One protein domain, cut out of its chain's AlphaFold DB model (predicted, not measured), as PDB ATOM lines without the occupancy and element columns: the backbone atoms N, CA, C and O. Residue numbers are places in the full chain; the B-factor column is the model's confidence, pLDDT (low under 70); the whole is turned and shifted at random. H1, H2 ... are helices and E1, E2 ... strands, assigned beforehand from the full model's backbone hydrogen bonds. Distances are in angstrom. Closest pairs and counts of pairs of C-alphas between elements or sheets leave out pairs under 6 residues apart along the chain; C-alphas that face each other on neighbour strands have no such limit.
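Overview. This is residues 17 to 159 of the 240 residues of an uncharacterized protein of Herbaspirillum huttiense (UniProt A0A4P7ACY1). A six-stranded sheet, curled like part of a barrel, wraps round the short helix H1. The longer helix H2 packs on H1 and, with its residues 136 to 147, on the same face of the sheet. The printed part has 143 residues, with two named helices and six named strands in the order H1 E1 E2 E3 E4 E5 E6 H2. The sheet runs E1 E2 E3 E4 E6 E5, antiparallel throughout, and the class is mixed, helices and strands. The whole is compact, with a radius of gyration of the C-alphas of 16.9 A and spans of 47 by 35 by 34 A.

Along the chain. The sheet holds E1, residues 36 to 38, E2, 42 to 50, 26.8 A long, E3, 56 to 66, 29.4 A, E4, 76 to 86, 29.5 A, E5, 95 to 99, 12.8 A, and E6, 116 to 128, 33.1 A. H1, residues 17 to 28, 16.7 A, starts at C-alpha 17 (36.816, -55.850, 18.607). H2, residues 134 to 158, 35.7 A, ends at C-alpha 158 (56.324, -43.820, 14.883).

Arrangement. E1 to E4 form a meander, each strand the antiparallel neighbour of the one before. N 38 and O 42 of E1 and E2 are 3.2 A apart, N 45 and O 62 of E2 and E3 2.8 A, and N 63 and O 80 of E3 and E4 2.8 A, within hydrogen-bond range. E6 bends by 56 degrees at residue 121; it pairs with E4 over 120 to 128, N 83 to O 124 at 2.8 A, and with E5 over 116 to 120, N 118 to O 97 at 2.8 A. H1 and H2 are on the same face, two layers, helices on one face of a sheet; the sheet curls round H1, whose Ala 20 has its C-alpha 6.4 A from that of Val 82. H2 runs across the strands at a height over the sheet of 10.7 A. H1, with residues 22 to 26 alone, touches H2, with 144 to 151 alone, at a steep tilt of 52 degrees, the same way; the closest C-alphas, of Ile 22 and Glu 148, are 5.9 A apart. In both helices every O i to N i+4 pair is within hydrogen-bond range.

Size, cuts and confidence. The C-alphas farthest apart, of Thr 111 and Pro 135, are 50.7 A apart. The printed part has no cut, and the link E5 to E6, 16 residues, is long. The pLDDT is under 70 at residues 31 to 41, 68 to 73, 103 to 110, 112 to 113 and 130 to 132.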
ATOM      1  N   ARG A  17      36.145 -57.077  18.148       85.69
ATOM      2  CA  ARG A  17      36.816 -55.850  18.607       85.69
ATOM      3  C   ARG A  17      38.292 -55.821  18.213       85.69
ATOM      4  O   ARG A  17      38.796 -54.772  17.820       85.69
ATOM      5  N   ARG A  18      38.980 -56.965  18.270       90.00
ATOM      6  CA  ARG A  18      40.375 -57.077  17.827       90.00
ATOM      7  C   ARG A  18      40.496 -56.937  16.307       90.00
ATOM      8  O   ARG A  18      41.362 -56.200  15.853       90.00
ATOM      9  N   LEU A  19      39.590 -57.535  15.524       88.62
ATOM     10  CA  LEU A  19      39.517 -57.326  14.066       88.62
ATOM     11  C   LEU A  19      39.305 -55.849  13.711       88.62
ATOM     12  O   LEU A  19      40.027 -55.294  12.882       88.62
ATOM     13  N   ALA A  20      38.341 -55.205  14.368       87.62
ATOM     14  CA  ALA A  20      38.047 -53.789  14.205       87.62
ATOM     15  C   ALA A  20      39.280 -52.926  14.501       87.62
ATOM     16  O   ALA A  20      39.617 -52.055  13.698       87.62
ATOM     17  N   LYS A  21      40.004 -53.221  15.591       88.81
ATOM     18  CA  LYS A  21      41.261 -52.548  15.930       88.81
ATOM     19  C   LYS A  21      42.331 -52.725  14.849       88.81
ATOM     20  O   LYS A  21      42.889 -51.725  14.411       88.81
ATOM     21  N   ILE A  22      42.575 -53.947  14.368       89.25
ATOM     22  CA  ILE A  22      43.562 -54.208  13.300       89.25
ATOM     23  C   ILE A  22      43.255 -53.356  12.060       89.25
ATOM     24  O   ILE A  22      44.145 -52.754  11.462       89.25
ATOM     25  N   ILE A  23      41.980 -53.264  11.683       87.00
ATOM     26  CA  ILE A  23      41.545 -52.498  10.515       87.00
ATOM     27  C   ILE A  23      41.656 -50.981  10.746       87.00
ATOM     28  O   ILE A  23      42.046 -50.241   9.838       87.00
ATOM     29  N   GLN A  24      41.374 -50.498  11.958       83.88
ATOM     30  CA  GLN A  24      41.609 -49.099  12.329       83.88
ATOM     31  C   GLN A  24      43.105 -48.744  12.318       83.88
ATOM     32  O   GLN A  24      43.481 -47.692  11.794       83.88
ATOM     33  N   ASP A  25      43.966 -49.631  12.820       86.19
ATOM     34  CA  ASP A  25      45.418 -49.448  12.793       86.19
ATOM     35  C   ASP A  25      45.922 -49.418  11.334       86.19
ATOM     36  O   ASP A  25      46.693 -48.532  10.956       86.19
ATOM     37  N   ALA A  26      45.382 -50.271  10.455       82.88
ATOM     38  CA  ALA A  26      45.658 -50.221   9.016       82.88
ATOM     39  C   ALA A  26      45.318 -48.859   8.391       82.88
ATOM     40  O   ALA A  26      46.070 -48.333   7.566       82.88
ATOM     41  N   ARG A  27      44.202 -48.248   8.810       81.69
ATOM     42  CA  ARG A  27      43.763 -46.930   8.330       81.69
ATOM     43  C   ARG A  27      44.738 -45.821   8.716       81.69
ATOM     44  O   ARG A  27      44.989 -44.929   7.899       81.69
ATOM     45  N   LYS A  28      45.315 -45.865   9.925       81.69
ATOM     46  CA  LYS A  28      46.327 -44.893  10.389       81.69
ATOM     47  C   LYS A  28      47.494 -44.809   9.402       81.69
ATOM     48  O   LYS A  28      47.909 -43.709   9.018       81.69
ATOM     49  N   TYR A  29      47.940 -45.972   8.930       79.00
ATOM     50  CA  TYR A  29      49.077 -46.133   8.025       79.00
ATOM     51  C   TYR A  29      48.727 -46.096   6.537       79.00
ATOM     52  O   TYR A  29      49.616 -46.211   5.698       79.00
ATOM     53  N   GLN A  30      47.461 -45.876   6.174       73.50
ATOM     54  CA  GLN A  30      47.059 -45.784   4.775       73.50
ATOM     55  C   GLN A  30      47.654 -44.533   4.104       73.50
ATOM     56  O   GLN A  30      47.221 -43.393   4.331       73.50
ATOM     57  N   VAL A  31      48.634 -44.767   3.231       56.25
ATOM     58  CA  VAL A  31      49.303 -43.773   2.384       56.25
ATOM     59  C   VAL A  31      48.430 -43.510   1.149       56.25
ATOM     60  O   VAL A  31      48.585 -44.185   0.145       56.25
ATOM     61  N   ASN A  32      47.461 -42.586   1.259       49.38
ATOM     62  CA  ASN A  32      46.628 -41.928   0.215       49.38
ATOM     63  C   ASN A  32      46.103 -42.690  -1.018       49.38
ATOM     64  O   ASN A  32      45.427 -42.080  -1.846       49.38
ATOM     65  N   ARG A  33      46.308 -43.989  -1.156       46.38
ATOM     66  CA  ARG A  33      45.675 -44.778  -2.197       46.38
ATOM     67  C   ARG A  33      44.346 -45.279  -1.662       46.38
ATOM     68  O   ARG A  33      44.279 -45.854  -0.572       46.38
ATOM     69  N   SER A  34      43.304 -45.110  -2.465       38.12
ATOM     70  CA  SER A  34      42.149 -46.007  -2.550       38.12
ATOM     71  C   SER A  34      42.631 -47.426  -2.897       38.12
ATOM     72  O   SER A  34      42.393 -47.936  -3.988       38.12
ATOM     73  N   GLY A  35      43.410 -47.990  -1.975       44.44
ATOM     74  CA  GLY A  35      44.201 -49.196  -2.096       44.44
ATOM     75  C   GLY A  35      45.699 -48.992  -1.848       44.44
ATOM     76  O   GLY A  35      46.506 -49.079  -2.773       44.44
ATOM     77  N   ALA A  36      46.080 -48.689  -0.600       44.66
ATOM     78  CA  ALA A  36      47.481 -48.784  -0.197       44.66
ATOM     79  C   ALA A  36      47.881 -50.257  -0.285       44.66
ATOM     80  O   ALA A  36      47.392 -51.070   0.494       44.66
ATOM     81  N   GLU A  37      48.699 -50.585  -1.281       50.31
ATOM     82  CA  GLU A  37      49.366 -51.873  -1.369       50.31
ATOM     83  C   GLU A  37      50.464 -51.858  -0.316       50.31
ATOM     84  O   GLU A  37      51.506 -51.228  -0.491       50.31
ATOM     85  N   PHE A  38      50.212 -52.524   0.803       54.38
ATOM     86  CA  PHE A  38      51.333 -53.088   1.533       54.38
ATOM     87  C   PHE A  38      51.939 -54.126   0.589       54.38
ATOM     88  O   PHE A  38      51.188 -54.818  -0.103       54.38
ATOM     89  N   ASP A  39      53.262 -54.206   0.527       54.88
ATOM     90  CA  ASP A  39      54.088 -54.962  -0.435       54.88
ATOM     91  C   ASP A  39      53.767 -56.479  -0.538       54.88
ATOM     92  O   ASP A  39      54.513 -57.263  -1.110       54.88
ATOM     93  N   HIS A  40      52.686 -56.948   0.088       57.16
ATOM     94  CA  HIS A  40      52.245 -58.332   0.248       57.16
ATOM     95  C   HIS A  40      50.775 -58.516  -0.172       57.16
ATOM     96  O   HIS A  40      50.050 -59.316   0.412       57.16
ATOM     97  N   GLY A  41      50.296 -57.753  -1.161       67.94
ATOM     98  CA  GLY A  41      48.943 -57.945  -1.687       67.94
ATOM     99  C   GLY A  41      47.851 -57.625  -0.665       67.94
ATOM    100  O   GLY A  41      46.784 -58.213  -0.719       67.94
ATOM    101  N   ILE A  42      48.080 -56.702   0.270       76.12
ATOM    102  CA  ILE A  42      47.051 -56.270   1.227       76.12
ATOM    103  C   ILE A  42      46.565 -54.897   0.811       76.12
ATOM    104  O   ILE A  42      47.366 -54.026   0.484       76.12
ATOM    105  N   THR A  43      45.256 -54.701   0.810       79.06
ATOM    106  CA  THR A  43      44.629 -53.451   0.400       79.06
ATOM    107  C   THR A  43      43.534 -53.074   1.382       79.06
ATOM    108  O   THR A  43      42.626 -53.859   1.637       79.06
ATOM    109  N   LEU A  44      43.612 -51.857   1.917       81.62
ATOM    110  CA  LEU A  44      42.544 -51.278   2.723       81.62
ATOM    111  C   LEU A  44      41.688 -50.344   1.865       81.62
ATOM    112  O   LEU A  44      42.178 -49.358   1.304       81.62
ATOM    113  N   TYR A  45      40.394 -50.629   1.821       81.50
ATOM    114  CA  TYR A  45      39.369 -49.748   1.288       81.50
ATOM    115  C   TYR A  45      38.566 -49.148   2.434       81.50
ATOM    116  O   TYR A  45      38.306 -49.798   3.443       81.50
ATOM    117  N   SER A  46      38.170 -47.893   2.265       82.62
ATOM    118  CA  SER A  46      37.183 -47.264   3.135       82.62
ATOM    119  C   SER A  46      36.075 -46.696   2.270       82.62
ATOM    120  O   SER A  46      36.356 -46.098   1.228       82.62
ATOM    121  N   SER A  47      34.834 -46.897   2.683       82.62
ATOM    122  CA  SER A  47      33.668 -46.271   2.080       82.62
ATOM    123  C   SER A  47      32.838 -45.613   3.168       82.62
ATOM    124  O   SER A  47      32.756 -46.093   4.295       82.62
ATOM    125  N   LYS A  48      32.260 -44.465   2.828       83.44
ATOM    126  CA  LYS A  48      31.426 -43.680   3.730       83.44
ATOM    127  C   LYS A  48      30.107 -43.407   3.054       83.44
ATOM    128  O   LYS A  48      30.099 -43.006   1.889       83.44
ATOM    129  N   SER A  49      29.030 -43.579   3.801       84.31
ATOM    130  CA  SER A  49      27.697 -43.175   3.380       84.31
ATOM    131  C   SER A  49      27.254 -42.004   4.239       84.31
ATOM    132  O   SER A  49      27.402 -42.017   5.463       84.31
ATOM    133  N   SER A  50      26.709 -40.988   3.583       83.62
ATOM    134  CA  SER A  50      26.169 -39.799   4.237       83.62
ATOM    135  C   SER A  50      24.670 -39.728   3.999       83.62
ATOM    136  O   SER A  50      24.206 -40.048   2.898       83.62
ATOM    137  N   ASP A  51      23.926 -39.288   5.007       78.50
ATOM    138  CA  ASP A  51      22.473 -39.185   4.964       78.50
ATOM    139  C   ASP A  51      22.033 -38.089   3.976       78.50
ATOM    140  O   ASP A  51      22.844 -37.513   3.235       78.50
ATOM    141  N   TYR A  52      20.732 -37.800   3.923       71.00
ATOM    142  CA  TYR A  52      20.213 -36.739   3.058       71.00
ATOM    143  C   TYR A  52      20.822 -35.371   3.390       71.00
ATOM    144  O   TYR A  52      21.070 -34.559   2.494       71.00
ATOM    145  N   GLU A  53      21.121 -35.130   4.664       72.00
ATOM    146  CA  GLU A  53      21.759 -33.902   5.101       72.00
ATOM    147  C   GLU A  53      23.255 -33.883   4.808       72.00
ATOM    148  O   GLU A  53      23.840 -32.813   4.839       72.00
ATOM    149  N   GLY A  54      23.872 -34.995   4.418       70.38
ATOM    150  CA  GLY A  54      25.309 -35.081   4.182       70.38
ATOM    151  C   GLY A  54      26.107 -35.342   5.460       70.38
ATOM    152  O   GLY A  54      27.330 -35.214   5.432       70.38
ATOM    153  N   THR A  55      25.449 -35.723   6.553       78.38
ATOM    154  CA  THR A  55      26.094 -36.209   7.774       78.38
ATOM    155  C   THR A  55      26.475 -37.675   7.572       78.38
ATOM    156  O   THR A  55      25.626 -38.470   7.157       78.38
ATOM    157  N   PRO A  56      27.737 -38.075   7.807       81.94
ATOM    158  CA  PRO A  56      28.116 -39.479   7.725       81.94
ATOM    159  C   PRO A  56      27.308 -40.325   8.708       81.94
ATOM    160  O   PRO A  56      27.358 -40.066   9.908       81.94
ATOM    161  N   PHE A  57      26.608 -41.338   8.200       86.94
ATOM    162  CA  PHE A  57      25.826 -42.262   9.029       86.94
ATOM    163  C   PHE A  57      26.370 -43.692   9.011       86.94
ATOM    164  O   PHE A  57      26.127 -44.450   9.944       86.94
ATOM    165  N   GLU A  58      27.158 -44.050   7.995       87.69
ATOM    166  CA  GLU A  58      27.885 -45.319   7.945       87.69
ATOM    167  C   GLU A  58      29.336 -45.094   7.522       87.69
ATOM    168  O   GLU A  58      29.627 -44.327   6.596       87.69
ATOM    169  N   ASP A  59      30.244 -45.813   8.173       88.44
ATOM    170  CA  ASP A  59      31.652 -45.913   7.796       88.44
ATOM    171  C   ASP A  59      31.993 -47.400   7.672       88.44
ATOM    172  O   ASP A  59      31.707 -48.193   8.570       88.44
ATOM    173  N   ARG A  60      32.568 -47.808   6.543       89.19
ATOM    174  CA  ARG A  60      32.934 -49.201   6.287       89.19
ATOM    175  C   ARG A  60      34.398 -49.281   5.924       89.19
ATOM    176  O   ARG A  60      34.879 -48.545   5.061       89.19
ATOM    177  N   PHE A  61      35.092 -50.215   6.553       88.56
ATOM    178  CA  PHE A  61      36.491 -50.496   6.282       88.56
ATOM    179  C   PHE A  61      36.644 -51.933   5.829       88.56
ATOM    180  O   PHE A  61      36.301 -52.862   6.553       88.56
ATOM    181  N   THR A  62      37.202 -52.100   4.641       88.25
ATOM    182  CA  THR A  62      37.385 -53.396   4.009       88.25
ATOM    183  C   THR A  62      38.867 -53.674   3.850       88.25
ATOM    184  O   THR A  62      39.561 -52.972   3.115       88.25
ATOM    185  N   LEU A  63      39.346 -54.718   4.512       88.06
ATOM    186  CA  LEU A  63      40.682 -55.262   4.337       88.06
ATOM    187  C   LEU A  63      40.620 -56.422   3.344       88.06
ATOM    188  O   LEU A  63      39.905 -57.398   3.568       88.06
ATOM    189  N   ILE A  64      41.365 -56.310   2.250       87.06
ATOM    190  CA  ILE A  64      41.419 -57.303   1.178       87.06
ATOM    191  C   ILE A  64      42.834 -57.849   1.076       87.06
ATOM    192  O   ILE A  64      43.785 -57.074   0.979       87.06
ATOM    193  N   PHE A  65      42.956 -59.171   1.041       86.06
ATOM    194  CA  PHE A  65      44.197 -59.865   0.731       86.06
ATOM    195  C   PHE A  65      44.147 -60.458  -0.673       86.06
ATOM    196  O   PHE A  65      43.137 -61.016  -1.106       86.06
ATOM    197  N   TYR A  66      45.262 -60.343  -1.378       83.50
ATOM    198  CA  TYR A  66      45.473 -60.799  -2.739       83.50
ATOM    199  C   TYR A  66      46.627 -61.800  -2.771       83.50
ATOM    200  O   TYR A  66      47.646 -61.605  -2.116       83.50
ATOM    201  N   SER A  67      46.499 -62.832  -3.605       74.50
ATOM    202  CA  SER A  67      47.494 -63.908  -3.736       74.50
ATOM    203  C   SER A  67      48.774 -63.474  -4.447       74.50
ATOM    204  O   SER A  67      49.750 -64.213  -4.499       74.50
ATOM    205  N   SER A  68      48.738 -62.308  -5.091       67.38
ATOM    206  CA  SER A  68      49.827 -61.756  -5.883       67.38
ATOM    207  C   SER A  68      49.877 -60.244  -5.682       67.38
ATOM    208  O   SER A  68      48.831 -59.589  -5.762       67.38
ATOM    209  N   PRO A  69      51.072 -59.666  -5.470       60.69
ATOM    210  CA  PRO A  69      51.242 -58.219  -5.395       60.69
ATOM    211  C   PRO A  69      51.106 -57.541  -6.770       60.69
ATOM    212  O   PRO A  69      50.859 -56.341  -6.833       60.69
ATOM    213  N   SER A  70      51.221 -58.281  -7.882       65.12
ATOM    214  CA  SER A  70      51.151 -57.693  -9.226       65.12
ATOM    215  C   SER A  70      49.734 -57.248  -9.585       65.12
ATOM    216  O   SER A  70      48.820 -58.071  -9.650       65.12
ATOM    217  N   ALA A  71      49.573 -55.962  -9.923       63.62
ATOM    218  CA  ALA A  71      48.311 -55.353 -10.356       63.62
ATOM    219  C   ALA A  71      47.609 -56.103 -11.507       63.62
ATOM    220  O   ALA A  71      46.382 -56.119 -11.559       63.62
ATOM    221  N   SER A  72      48.365 -56.754 -12.399       62.69
ATOM    222  CA  SER A  72      47.828 -57.501 -13.547       62.69
ATOM    223  C   SER A  72      47.326 -58.911 -13.210       62.69
ATOM    224  O   SER A  72      46.630 -59.511 -14.023       62.69
ATOM    225  N   SER A  73      47.658 -59.448 -12.030       64.19
ATOM    226  CA  SER A  73      47.300 -60.811 -11.608       64.19
ATOM    227  C   SER A  73      46.725 -60.881 -10.192       64.19
ATOM    228  O   SER A  73      46.715 -61.946  -9.572       64.19
ATOM    229  N   LYS A  74      46.219 -59.754  -9.675       71.25
ATOM    230  CA  LYS A  74      45.580 -59.681  -8.360       71.25
ATOM    231  C   LYS A  74      44.338 -60.561  -8.305       71.25
ATOM    232  O   LYS A  74      43.249 -60.155  -8.705       71.25
ATOM    233  N   LYS A  75      44.484 -61.756  -7.743       81.44
ATOM    234  CA  LYS A  75      43.356 -62.591  -7.341       81.44
ATOM    235  C   LYS A  75      43.091 -62.352  -5.863       81.44
ATOM    236  O   LYS A  75      43.980 -62.553  -5.041       81.44
ATOM    237  N   LYS A  76      41.882 -61.887  -5.541       85.88
ATOM    238  CA  LYS A  76      41.424 -61.756  -4.155       85.88
ATOM    239  C   LYS A  76      41.427 -63.143  -3.512       85.88
ATOM    240  O   LYS A  76      40.822 -64.059  -4.064       85.88
ATOM    241  N   GLU A  77      42.129 -63.288  -2.397       86.62
ATOM    242  CA  GLU A  77      42.132 -64.518  -1.602       86.62
ATOM    243  C   GLU A  77      41.048 -64.491  -0.542       86.62
ATOM    244  O   GLU A  77      40.293 -65.446  -0.406       86.62
ATOM    245  N   TRP A  78      40.989 -63.399   0.218       87.69
ATOM    246  CA  TRP A  78      40.000 -63.221   1.264       87.69
ATOM    247  C   TRP A  78      39.786 -61.741   1.566       87.69
ATOM    248  O   TRP A  78      40.596 -60.877   1.221       87.69
ATOM    249  N   GLU A  79      38.651 -61.444   2.189       88.62
ATOM    250  CA  GLU A  79      38.241 -60.083   2.511       88.62
ATOM    251  C   GLU A  79      37.472 -60.050   3.832       88.62
ATOM    252  O   GLU A  79      36.608 -60.892   4.093       88.62
ATOM    253  N   ILE A  80      37.776 -59.041   4.645       88.38
ATOM    254  CA  ILE A  80      37.062 -58.731   5.881       88.38
ATOM    255  C   ILE A  80      36.564 -57.296   5.788       88.38
ATOM    256  O   ILE A  80      37.346 -56.384   5.531       88.38
ATOM    257  N   CYS A  81      35.273 -57.088   6.022       89.12
ATOM    258  CA  CYS A  81      34.676 -55.763   6.108       89.12
ATOM    259  C   CYS A  81      34.164 -55.522   7.522       89.12
ATOM    260  O   CYS A  81      33.514 -56.386   8.102       89.12
ATOM    261  N   VAL A  82      34.453 -54.347   8.065       90.00
ATOM    262  CA  VAL A  82      33.944 -53.879   9.350       90.00
ATOM    263  C   VAL A  82      33.099 -52.641   9.095       90.00
ATOM    264  O   VAL A  82      33.592 -51.657   8.537       90.00
ATOM    265  N   GLY A  83      31.829 -52.711   9.477       90.38
ATOM    266  CA  GLY A  83      30.860 -51.634   9.369       90.38
ATOM    267  C   GLY A  83      30.647 -50.941  10.707       90.38
ATOM    268  O   GLY A  83      30.564 -51.583  11.754       90.38
ATOM    269  N   TYR A  84      30.545 -49.622  10.653       91.31
ATOM    270  CA  TYR A  84      30.205 -48.767  11.774       91.31
ATOM    271  C   TYR A  84      28.991 -47.926  11.417       91.31
ATOM    272  O   TYR A  84      28.916 -47.384  10.311       91.31
ATOM    273  N   SER A  85      28.089 -47.767  12.376       91.56
ATOM    274  CA  SER A  85      26.946 -46.868  12.282       91.56
ATOM    275  C   SER A  85      27.178 -45.640  13.159       91.56
ATOM    276  O   SER A  85      27.809 -45.704  14.224       91.56
ATOM    277  N   SER A  86      26.731 -44.476  12.688       89.75
ATOM    278  CA  SER A  86      26.772 -43.257  13.488       89.75
ATOM    279  C   SER A  86      25.812 -43.398  14.656       89.75
ATOM    280  O   SER A  86      24.639 -43.720  14.462       89.75
ATOM    281  N   ASN A  87      26.284 -43.084  15.853       82.81
ATOM    282  CA  ASN A  87      25.465 -43.096  17.051       82.81
ATOM    283  C   ASN A  87      25.551 -41.730  17.734       82.81
ATOM    284  O   ASN A  87      26.274 -41.540  18.710       82.81
ATOM    285  N   ALA A  88      24.858 -40.746  17.155       70.06
ATOM    286  CA  ALA A  88      24.960 -39.346  17.567       70.06
ATOM    287  C   ALA A  88      24.487 -39.090  19.011       70.06
ATOM    288  O   ALA A  88      24.911 -38.113  19.622       70.06
ATOM    289  N   SER A  89      23.624 -39.952  19.555       75.31
ATOM    290  CA  SER A  89      22.999 -39.792  20.873       75.31
ATOM    291  C   SER A  89      23.602 -40.665  21.977       75.31
ATOM    292  O   SER A  89      23.214 -40.517  23.133       75.31
ATOM    293  N   SER A  90      24.532 -41.569  21.654       79.44
ATOM    294  CA  SER A  90      25.117 -42.492  22.628       79.44
ATOM    295  C   SER A  90      26.462 -42.002  23.157       79.44
ATOM    296  O   SER A  90      27.315 -41.514  22.411       79.44
ATOM    297  N   GLU A  91      26.674 -42.193  24.458       86.88
ATOM    298  CA  GLU A  91      28.004 -42.092  25.069       86.88
ATOM    299  C   GLU A  91      28.843 -43.358  24.865       86.88
ATOM    300  O   GLU A  91      30.062 -43.316  24.996       86.88
ATOM    301  N   ASP A  92      28.217 -44.470  24.474       88.94
ATOM    302  CA  ASP A  92      28.924 -45.667  24.033       88.94
ATOM    303  C   ASP A  92      29.237 -45.577  22.531       88.94
ATOM    304  O   ASP A  92      28.339 -45.674  21.687       88.94
ATOM    305  N   TYR A  93      30.517 -45.383  22.209       90.00
ATOM    306  CA  TYR A  93      31.068 -45.312  20.856       90.00
ATOM    307  C   TYR A  93      32.448 -45.983  20.810       90.00
ATOM    308  O   TYR A  93      33.143 -46.066  21.820       90.00
ATOM    309  N   ASP A  94      32.863 -46.461  19.634       87.81
ATOM    310  CA  ASP A  94      34.181 -47.085  19.449       87.81
ATOM    311  C   ASP A  94      35.209 -46.112  18.841       87.81
ATOM    312  O   ASP A  94      36.402 -46.252  19.102       87.81
ATOM    313  N   TYR A  95      34.787 -45.099  18.067       87.88
ATOM    314  CA  TYR A  95      35.660 -43.976  17.682       87.88
ATOM    315  C   TYR A  95      34.891 -42.699  17.304       87.88
ATOM    316  O   TYR A  95      33.684 -42.717  17.066       87.88
ATOM    317  N   ILE A  96      35.625 -41.584  17.217       89.31
ATOM    318  CA  ILE A  96      35.132 -40.283  16.744       89.31
ATOM    319  C   ILE A  96      35.838 -39.928  15.436       89.31
ATOM    320  O   ILE A  96      37.063 -40.037  15.328       89.31
ATOM    321  N   ALA A  97      35.085 -39.474  14.435       85.69
ATOM    322  CA  ALA A  97      35.642 -38.864  13.234       85.69
ATOM    323  C   ALA A  97      35.137 -37.435  13.058       85.69
ATOM    324  O   ALA A  97      33.973 -37.138  13.306       85.69
ATOM    325  N   LYS A  98      36.015 -36.561  12.562       84.88
ATOM    326  CA  LYS A  98      35.617 -35.238  12.084       84.88
ATOM    327  C   LYS A  98      35.086 -35.356  10.666       84.88
ATOM    328  O   LYS A  98      35.741 -35.951   9.802       84.88
ATOM    329  N   ALA A  99      33.905 -34.807  10.436       79.88
ATOM    330  CA  ALA A  99      33.283 -34.776   9.131       79.88
ATOM    331  C   ALA A  99      32.659 -33.413   8.864       79.88
ATOM    332  O   ALA A  99      31.989 -32.835   9.713       79.88
ATOM    333  N   ALA A 100      32.880 -32.910   7.654       75.38
ATOM    334  CA  ALA A 100      32.063 -31.848   7.097       75.38
ATOM    335  C   ALA A 100      30.907 -32.469   6.310       75.38
ATOM    336  O   ALA A 100      30.993 -33.612   5.853       75.38
ATOM    337  N   ARG A 101      29.855 -31.674   6.121       73.25
ATOM    338  CA  ARG A 101      28.702 -32.024   5.295       73.25
ATOM    339  C   ARG A 101      29.147 -32.471   3.898       73.25
ATOM    340  O   ARG A 101      29.845 -31.727   3.208       73.25
ATOM    341  N   ASP A 102      28.726 -33.659   3.486       73.12
ATOM    342  CA  ASP A 102      28.931 -34.160   2.130       73.12
ATOM    343  C   ASP A 102      28.089 -33.361   1.124       73.12
ATOM    344  O   ASP A 102      26.888 -33.167   1.318       73.12
ATOM    345  N   ASN A 103      28.728 -32.913   0.046       69.94
ATOM    346  CA  ASN A 103      28.132 -32.116  -1.024       69.94
ATOM    347  C   ASN A 103      28.321 -32.750  -2.415       69.94
ATOM    348  O   ASN A 103      28.141 -32.079  -3.430       69.94
ATOM    349  N   ASN A 104      28.687 -34.036  -2.478       68.69
ATOM    350  CA  ASN A 104      29.035 -34.710  -3.732       68.69
ATOM    351  C   ASN A 104      27.834 -35.050  -4.636       68.69
ATOM    352  O   ASN A 104      28.037 -35.502  -5.761       68.69
ATOM    353  N   THR A 105      26.589 -34.858  -4.183       62.38
ATOM    354  CA  THR A 105      25.389 -35.086  -5.005       62.38
ATOM    355  C   THR A 105      24.653 -33.781  -5.293       62.38
ATOM    356  O   THR A 105      24.634 -32.863  -4.475       62.38
ATOM    357  N   ALA A 106      23.996 -33.701  -6.456       61.47
ATOM    358  CA  ALA A 106      23.320 -32.485  -6.925       61.47
ATOM    359  C   ALA A 106      22.257 -31.949  -5.945       61.47
ATOM    360  O   ALA A 106      22.094 -30.741  -5.811       61.47
ATOM    361  N   TYR A 107      21.575 -32.829  -5.205       69.44
ATOM    362  CA  TYR A 107      20.593 -32.435  -4.187       69.44
ATOM    363  C   TYR A 107      21.226 -32.035  -2.837       69.44
ATOM    364  O   TYR A 107      20.546 -31.460  -1.991       69.44
ATOM    365  N   LYS A 108      22.527 -32.294  -2.642       64.44
ATOM    366  CA  LYS A 108      23.333 -31.876  -1.481       64.44
ATOM    367  C   LYS A 108      24.215 -30.660  -1.793       64.44
ATOM    368  O   LYS A 108      25.112 -30.341  -1.015       64.44
ATOM    369  N   ALA A 109      23.972 -29.970  -2.912       63.53
ATOM    370  CA  ALA A 109      24.740 -28.814  -3.373       63.53
ATOM    371  C   ALA A 109      24.508 -27.573  -2.486       63.53
ATOM    372  O   ALA A 109      23.856 -26.604  -2.864       63.53
ATOM    373  N   ARG A 110      25.041 -27.612  -1.267       66.69
ATOM    374  CA  ARG A 110      25.224 -26.461  -0.381       66.69
ATOM    375  C   ARG A 110      26.709 -26.345  -0.059       66.69
ATOM    376  O   ARG A 110      27.451 -27.326  -0.141       66.69
ATOM    377  N   THR A 111      27.149 -25.146   0.307       73.00
ATOM    378  CA  THR A 111      28.501 -24.944   0.837       73.00
ATOM    379  C   THR A 111      28.722 -25.903   2.005       73.00
ATOM    380  O   THR A 111      27.871 -25.993   2.893       73.00
ATOM    381  N   ALA A 112      29.835 -26.641   1.988       67.88
ATOM    382  CA  ALA A 112      30.179 -27.535   3.086       67.88
ATOM    383  C   ALA A 112      30.240 -26.722   4.390       67.88
ATOM    384  O   ALA A 112      30.921 -25.697   4.456       67.88
ATOM    385  N   GLY A 113      29.477 -27.153   5.396       69.88
ATOM    386  CA  GLY A 113      29.499 -26.550   6.727       69.88
ATOM    387  C   GLY A 113      30.815 -26.834   7.465       69.88
ATOM    388  O   GLY A 113      31.664 -27.567   6.947       69.88
ATOM    389  N   PRO A 114      30.994 -26.281   8.676       78.12
ATOM    390  CA  PRO A 114      32.146 -26.607   9.510       78.12
ATOM    391  C   PRO A 114      32.209 -28.113   9.809       78.12
ATOM    392  O   PRO A 114      31.180 -28.797   9.859       78.12
ATOM    393  N   GLU A 115      33.423 -28.630  10.007       83.38
ATOM    394  CA  GLU A 115      33.602 -29.999  10.489       83.38
ATOM    395  C   GLU A 115      32.989 -30.139  11.886       83.38
ATOM    396  O   GLU A 115      33.220 -29.304  12.760       83.38
ATOM    397  N   HIS A 116      32.233 -31.211  12.096       83.88
ATOM    398  CA  HIS A 116      31.712 -31.610  13.397       83.88
ATOM    399  C   HIS A 116      32.167 -33.032  13.723       83.88
ATOM    400  O   HIS A 116      32.600 -33.792  12.850       83.88
ATOM    401  N   GLU A 117      32.120 -33.368  15.006       89.19
ATOM    402  CA  GLU A 117      32.467 -34.695  15.493       89.19
ATOM    403  C   GLU A 117      31.277 -35.640  15.331       89.19
ATOM    404  O   GLU A 117      30.161 -35.332  15.742       89.19
ATOM    405  N   VAL A 118      31.529 -36.797  14.725       88.44
ATOM    406  CA  VAL A 118      30.560 -37.882  14.566       88.44
ATOM    407  C   VAL A 118      31.091 -39.093  15.322       88.44
ATOM    408  O   VAL A 118      32.208 -39.556  15.068       88.44
ATOM    409  N   LYS A 119      30.288 -39.584  16.269       91.44
ATOM    410  CA  LYS A 119      30.559 -40.788  17.058       91.44
ATOM    411  C   LYS A 119      30.104 -42.021  16.274       91.44
ATOM    412  O   LYS A 119      28.986 -42.045  15.759       91.44
ATOM    413  N   PHE A 120      30.955 -43.040  16.198       90.38
ATOM    414  CA  PHE A 120      30.694 -44.288  15.481       90.38
ATOM    415  C   PHE A 120      30.760 -45.483  16.425       90.38
ATOM    416  O   PHE A 120      31.692 -45.594  17.226       90.38
ATOM    417  N   LYS A 121      29.796 -46.395  16.292       91.75
ATOM    418  CA  LYS A 121      29.771 -47.683  16.985       91.75
ATOM    419  C   LYS A 121      29.915 -48.810  15.972       91.75
ATOM    420  O   LYS A 121      29.390 -48.731  14.866       91.75
ATOM    421  N   LEU A 122      30.680 -49.824  16.340       89.88
ATOM    422  CA  LEU A 122      30.855 -51.048  15.586       89.88
ATOM    423  C   LEU A 122      29.506 -51.748  15.454       89.88
ATOM    424  O   LEU A 122      28.882 -52.100  16.451       89.88
ATOM    425  N   ASP A 123      29.086 -51.922  14.211       88.75
ATOM    426  CA  ASP A 123      27.745 -52.364  13.841       88.75
ATOM    427  C   ASP A 123      27.767 -53.745  13.187       88.75
ATOM    428  O   ASP A 123      26.871 -54.558  13.380       88.75
ATOM    429  N   SER A 124      28.805 -54.048  12.410       85.88
ATOM    430  CA  SER A 124      28.856 -55.310  11.676       85.88
ATOM    431  C   SER A 124      30.272 -55.729  11.307       85.88
ATOM    432  O   SER A 124      31.173 -54.907  11.125       85.88
ATOM    433  N   VAL A 125      30.465 -57.042  11.160       85.75
ATOM    434  CA  VAL A 125      31.660 -57.637  10.554       85.75
ATOM    435  C   VAL A 125      31.231 -58.656   9.509       85.75
ATOM    436  O   VAL A 125      30.389 -59.513   9.764       85.75
ATOM    437  N   PHE A 126      31.846 -58.585   8.333       84.81
ATOM    438  CA  PHE A 126      31.620 -59.498   7.223       84.81
ATOM    439  C   PHE A 126      32.917 -60.223   6.884       84.81
ATOM    440  O   PHE A 126      33.915 -59.594   6.535       84.81
ATOM    441  N   LEU A 127      32.883 -61.553   6.950       83.06
ATOM    442  CA  LEU A 127      33.991 -62.432   6.579       83.06
ATOM    443  C   LEU A 127      33.678 -63.074   5.216       83.06
ATOM    444  O   LEU A 127      33.051 -64.134   5.143       83.06
ATOM    445  N   TYR A 128      34.058 -62.414   4.119       77.25
ATOM    446  CA  TYR A 128      33.759 -62.897   2.767       77.25
ATOM    447  C   TYR A 128      34.593 -64.139   2.445       77.25
ATOM    448  O   TYR A 128      35.807 -64.126   2.610       77.25
ATOM    449  N   GLU A 129      33.938 -65.200   1.964       71.00
ATOM    450  CA  GLU A 129      34.536 -66.490   1.547       71.00
ATOM    451  C   GLU A 129      35.205 -67.311   2.667       71.00
ATOM    452  O   GLU A 129      35.153 -68.542   2.632       71.00
ATOM    453  N   LEU A 130      35.695 -66.662   3.726       66.06
ATOM    454  CA  LEU A 130      36.266 -67.284   4.922       66.06
ATOM    455  C   LEU A 130      35.276 -68.219   5.623       66.06
ATOM    456  O   LEU A 130      35.664 -69.281   6.092       66.06
ATOM    457  N   ALA A 131      33.980 -67.901   5.634       61.09
ATOM    458  CA  ALA A 131      32.974 -68.763   6.258       61.09
ATOM    459  C   ALA A 131      32.875 -70.173   5.630       61.09
ATOM    460  O   ALA A 131      32.316 -71.075   6.245       61.09
ATOM    461  N   LYS A 132      33.400 -70.375   4.411       69.25
ATOM    462  CA  LYS A 132      33.189 -71.594   3.613       69.25
ATOM    463  C   LYS A 132      34.413 -72.509   3.505       69.25
ATOM    464  O   LYS A 132      34.292 -73.584   2.926       69.25
ATOM    465  N   SER A 133      35.580 -72.105   4.011       77.31
ATOM    466  CA  SER A 133      36.835 -72.844   3.814       77.31
ATOM    467  C   SER A 133      37.750 -72.748   5.033       77.31
ATOM    468  O   SER A 133      38.314 -71.690   5.307       77.31
ATOM    469  N   THR A 134      37.928 -73.861   5.754       76.81
ATOM    470  CA  THR A 134      38.841 -73.945   6.909       76.81
ATOM    471  C   THR A 134      40.279 -73.538   6.558       76.81
ATOM    472  O   THR A 134      40.812 -72.688   7.270       76.81
ATOM    473  N   PRO A 135      40.882 -73.994   5.438       83.50
ATOM    474  CA  PRO A 135      42.223 -73.546   5.054       83.50
ATOM    475  C   PRO A 135      42.327 -72.029   4.841       83.50
ATOM    476  O   PRO A 135      43.321 -71.414   5.223       83.50
ATOM    477  N   LEU A 136      41.292 -71.396   4.270       82.12
ATOM    478  CA  LEU A 136      41.281 -69.937   4.109       82.12
ATOM    479  C   LEU A 136      41.132 -69.219   5.455       82.12
ATOM    480  O   LEU A 136      41.741 -68.169   5.641       82.12
ATOM    481  N   ARG A 137      40.372 -69.777   6.409       83.12
ATOM    482  CA  ARG A 137      40.256 -69.220   7.771       83.12
ATOM    483  C   ARG A 137      41.578 -69.260   8.518       83.12
ATOM    484  O   ARG A 137      41.948 -68.253   9.107       83.12
ATOM    485  N   GLU A 138      42.277 -70.391   8.484       85.62
ATOM    486  CA  GLU A 138      43.586 -70.547   9.129       85.62
ATOM    487  C   GLU A 138      44.626 -69.606   8.514       85.62
ATOM    488  O   GLU A 138      45.366 -68.938   9.238       85.62
ATOM    489  N   LYS A 139      44.625 -69.482   7.181       85.75
ATOM    490  CA  LYS A 139      45.476 -68.518   6.484       85.75
ATOM    491  C   LYS A 139      45.156 -67.081   6.902       85.75
ATOM    492  O   LYS A 139      46.056 -66.370   7.332       85.75
ATOM    493  N   ALA A 140      43.888 -66.669   6.838       87.50
ATOM    494  CA  ALA A 140      43.476 -65.319   7.225       87.50
ATOM    495  C   ALA A 140      43.793 -65.013   8.691       87.50
ATOM    496  O   ALA A 140      44.213 -63.907   9.018       87.50
ATOM    497  N   TYR A 141      43.640 -66.002   9.570       88.69
ATOM    498  CA  TYR A 141      44.028 -65.894  10.967       88.69
ATOM    499  C   TYR A 141      45.526 -65.595  11.124       88.69
ATOM    500  O   TYR A 141      45.895 -64.606  11.759       88.69
ATOM    501  N   SER A 142      46.387 -66.396  10.488       87.69
ATOM    502  CA  SER A 142      47.840 -66.184  10.495       87.69
ATOM    503  C   SER A 142      48.225 -64.820   9.914       87.69
ATOM    504  O   SER A 142      49.022 -64.088  10.502       87.69
ATOM    505  N   ASP A 143      47.627 -64.459   8.781       87.31
ATOM    506  CA  ASP A 143      47.854 -63.194   8.088       87.31
ATOM    507  C   ASP A 143      47.482 -61.983   8.972       87.31
ATOM    508  O   ASP A 143      48.226 -61.004   9.045       87.31
ATOM    509  N   LEU A 144      46.357 -62.047   9.695       89.31
ATOM    510  CA  LEU A 144      45.916 -60.985  10.605       89.31
ATOM    511  C   LEU A 144      46.830 -60.829  11.818       89.31
ATOM    512  O   LEU A 144      47.153 -59.700  12.186       89.31
ATOM    513  N   LEU A 145      47.271 -61.934  12.426       90.00
ATOM    514  CA  LEU A 145      48.242 -61.884  13.523       90.00
ATOM    515  C   LEU A 145      49.571 -61.278  13.068       90.00
ATOM    516  O   LEU A 145      50.201 -60.513  13.803       90.00
ATOM    517  N   TRP A 146      50.009 -61.619  11.856       87.62
ATOM    518  CA  TRP A 146      51.213 -61.058  11.262       87.62
ATOM    519  C   TRP A 146      51.068 -59.547  11.035       87.62
ATOM    520  O   TRP A 146      51.920 -58.782  11.490       87.62
ATOM    521  N   ILE A 147      49.957 -59.097  10.443       87.31
ATOM    522  CA  ILE A 147      49.658 -57.668  10.266       87.31
ATOM    523  C   ILE A 147      49.623 -56.927  11.605       87.31
ATOM    524  O   ILE A 147      50.226 -55.862  11.739       87.31
ATOM    525  N   GLU A 148      48.921 -57.468  12.600       90.75
ATOM    526  CA  GLU A 148      48.781 -56.835  13.911       90.75
ATOM    527  C   GLU A 148      50.152 -56.605  14.558       90.75
ATOM    528  O   GLU A 148      50.427 -55.531  15.097       90.75
ATOM    529  N   ARG A 149      51.066 -57.579  14.448       91.06
ATOM    530  CA  ARG A 149      52.452 -57.427  14.911       91.06
ATOM    531  C   ARG A 149      53.175 -56.293  14.190       91.06
ATOM    532  O   ARG A 149      53.872 -55.521  14.848       91.06
ATOM    533  N   ILE A 150      53.000 -56.163  12.876       88.56
ATOM    534  CA  ILE A 150      53.604 -55.066  12.109       88.56
ATOM    535  C   ILE A 150      53.071 -53.719  12.585       88.56
ATOM    536  O   ILE A 150      53.872 -52.822  12.848       88.56
ATOM    537  N   PHE A 151      51.755 -53.572  12.749       89.81
ATOM    538  CA  PHE A 151      51.170 -52.322  13.238       89.81
ATOM    539  C   PHE A 151      51.650 -51.972  14.643       89.81
ATOM    540  O   PHE A 151      52.028 -50.829  14.874       89.81
ATOM    541  N   ASN A 152      51.760 -52.951  15.543       92.19
ATOM    542  CA  ASN A 152      52.316 -52.734  16.879       92.19
ATOM    543  C   ASN A 152      53.778 -52.251  16.838       92.19
ATOM    544  O   ASN A 152      54.185 -51.406  17.637       92.19
ATOM    545  N   ILE A 153      54.590 -52.777  15.914       92.38
ATOM    546  CA  ILE A 153      55.976 -52.329  15.716       92.38
ATOM    547  C   ILE A 153      56.006 -50.913  15.135       92.38
ATOM    548  O   ILE A 153      56.793 -50.081  15.591       92.38
ATOM    549  N   LEU A 154      55.154 -50.626  14.151       90.88
ATOM    550  CA  LEU A 154      55.035 -49.298  13.559       90.88
ATOM    551  C   LEU A 154      54.574 -48.266  14.581       90.88
ATOM    552  O   LEU A 154      55.167 -47.196  14.635       90.88
ATOM    553  N   ASP A 155      53.596 -48.582  15.428       92.19
ATOM    554  CA  ASP A 155      53.114 -47.679  16.474       92.19
ATOM    555  C   ASP A 155      54.261 -47.250  17.384       92.19
ATOM    556  O   ASP A 155      54.521 -46.057  17.519       92.19
ATOM    557  N   LYS A 156      55.031 -48.214  17.901       93.62
ATOM    558  CA  LYS A 156      56.204 -47.927  18.738       93.62
ATOM    559  C   LYS A 156      57.251 -47.094  18.000       93.62
ATOM    560  O   LYS A 156      57.776 -46.124  18.541       93.62
ATOM    561  N   ARG A 157      57.561 -47.455  16.752       93.88
ATOM    562  CA  ARG A 157      58.584 -46.770  15.947       93.88
ATOM    563  C   ARG A 157      58.161 -45.370  15.495       93.88
ATOM    564  O   ARG A 157      59.029 -44.557  15.215       93.88
ATOM    565  N   THR A 158      56.863 -45.085  15.417       93.00
ATOM    566  CA  THR A 158      56.324 -43.820  14.883       93.00
ATOM    567  C   THR A 158      55.739 -42.893  15.946       93.00
ATOM    568  O   THR A 158      55.322 -41.782  15.624       93.00
ATOM    569  N   GLU A 159      55.727 -43.321  17.209       93.62
ATOM    570  CA  GLU A 159      55.188 -42.568  18.347       93.62
ATOM    571  C   GLU A 159      55.880 -41.212  18.556       93.62
ATOM    572  O   GLU A 159      55.235 -40.216  18.881       93.62
TER     573      GLU A 159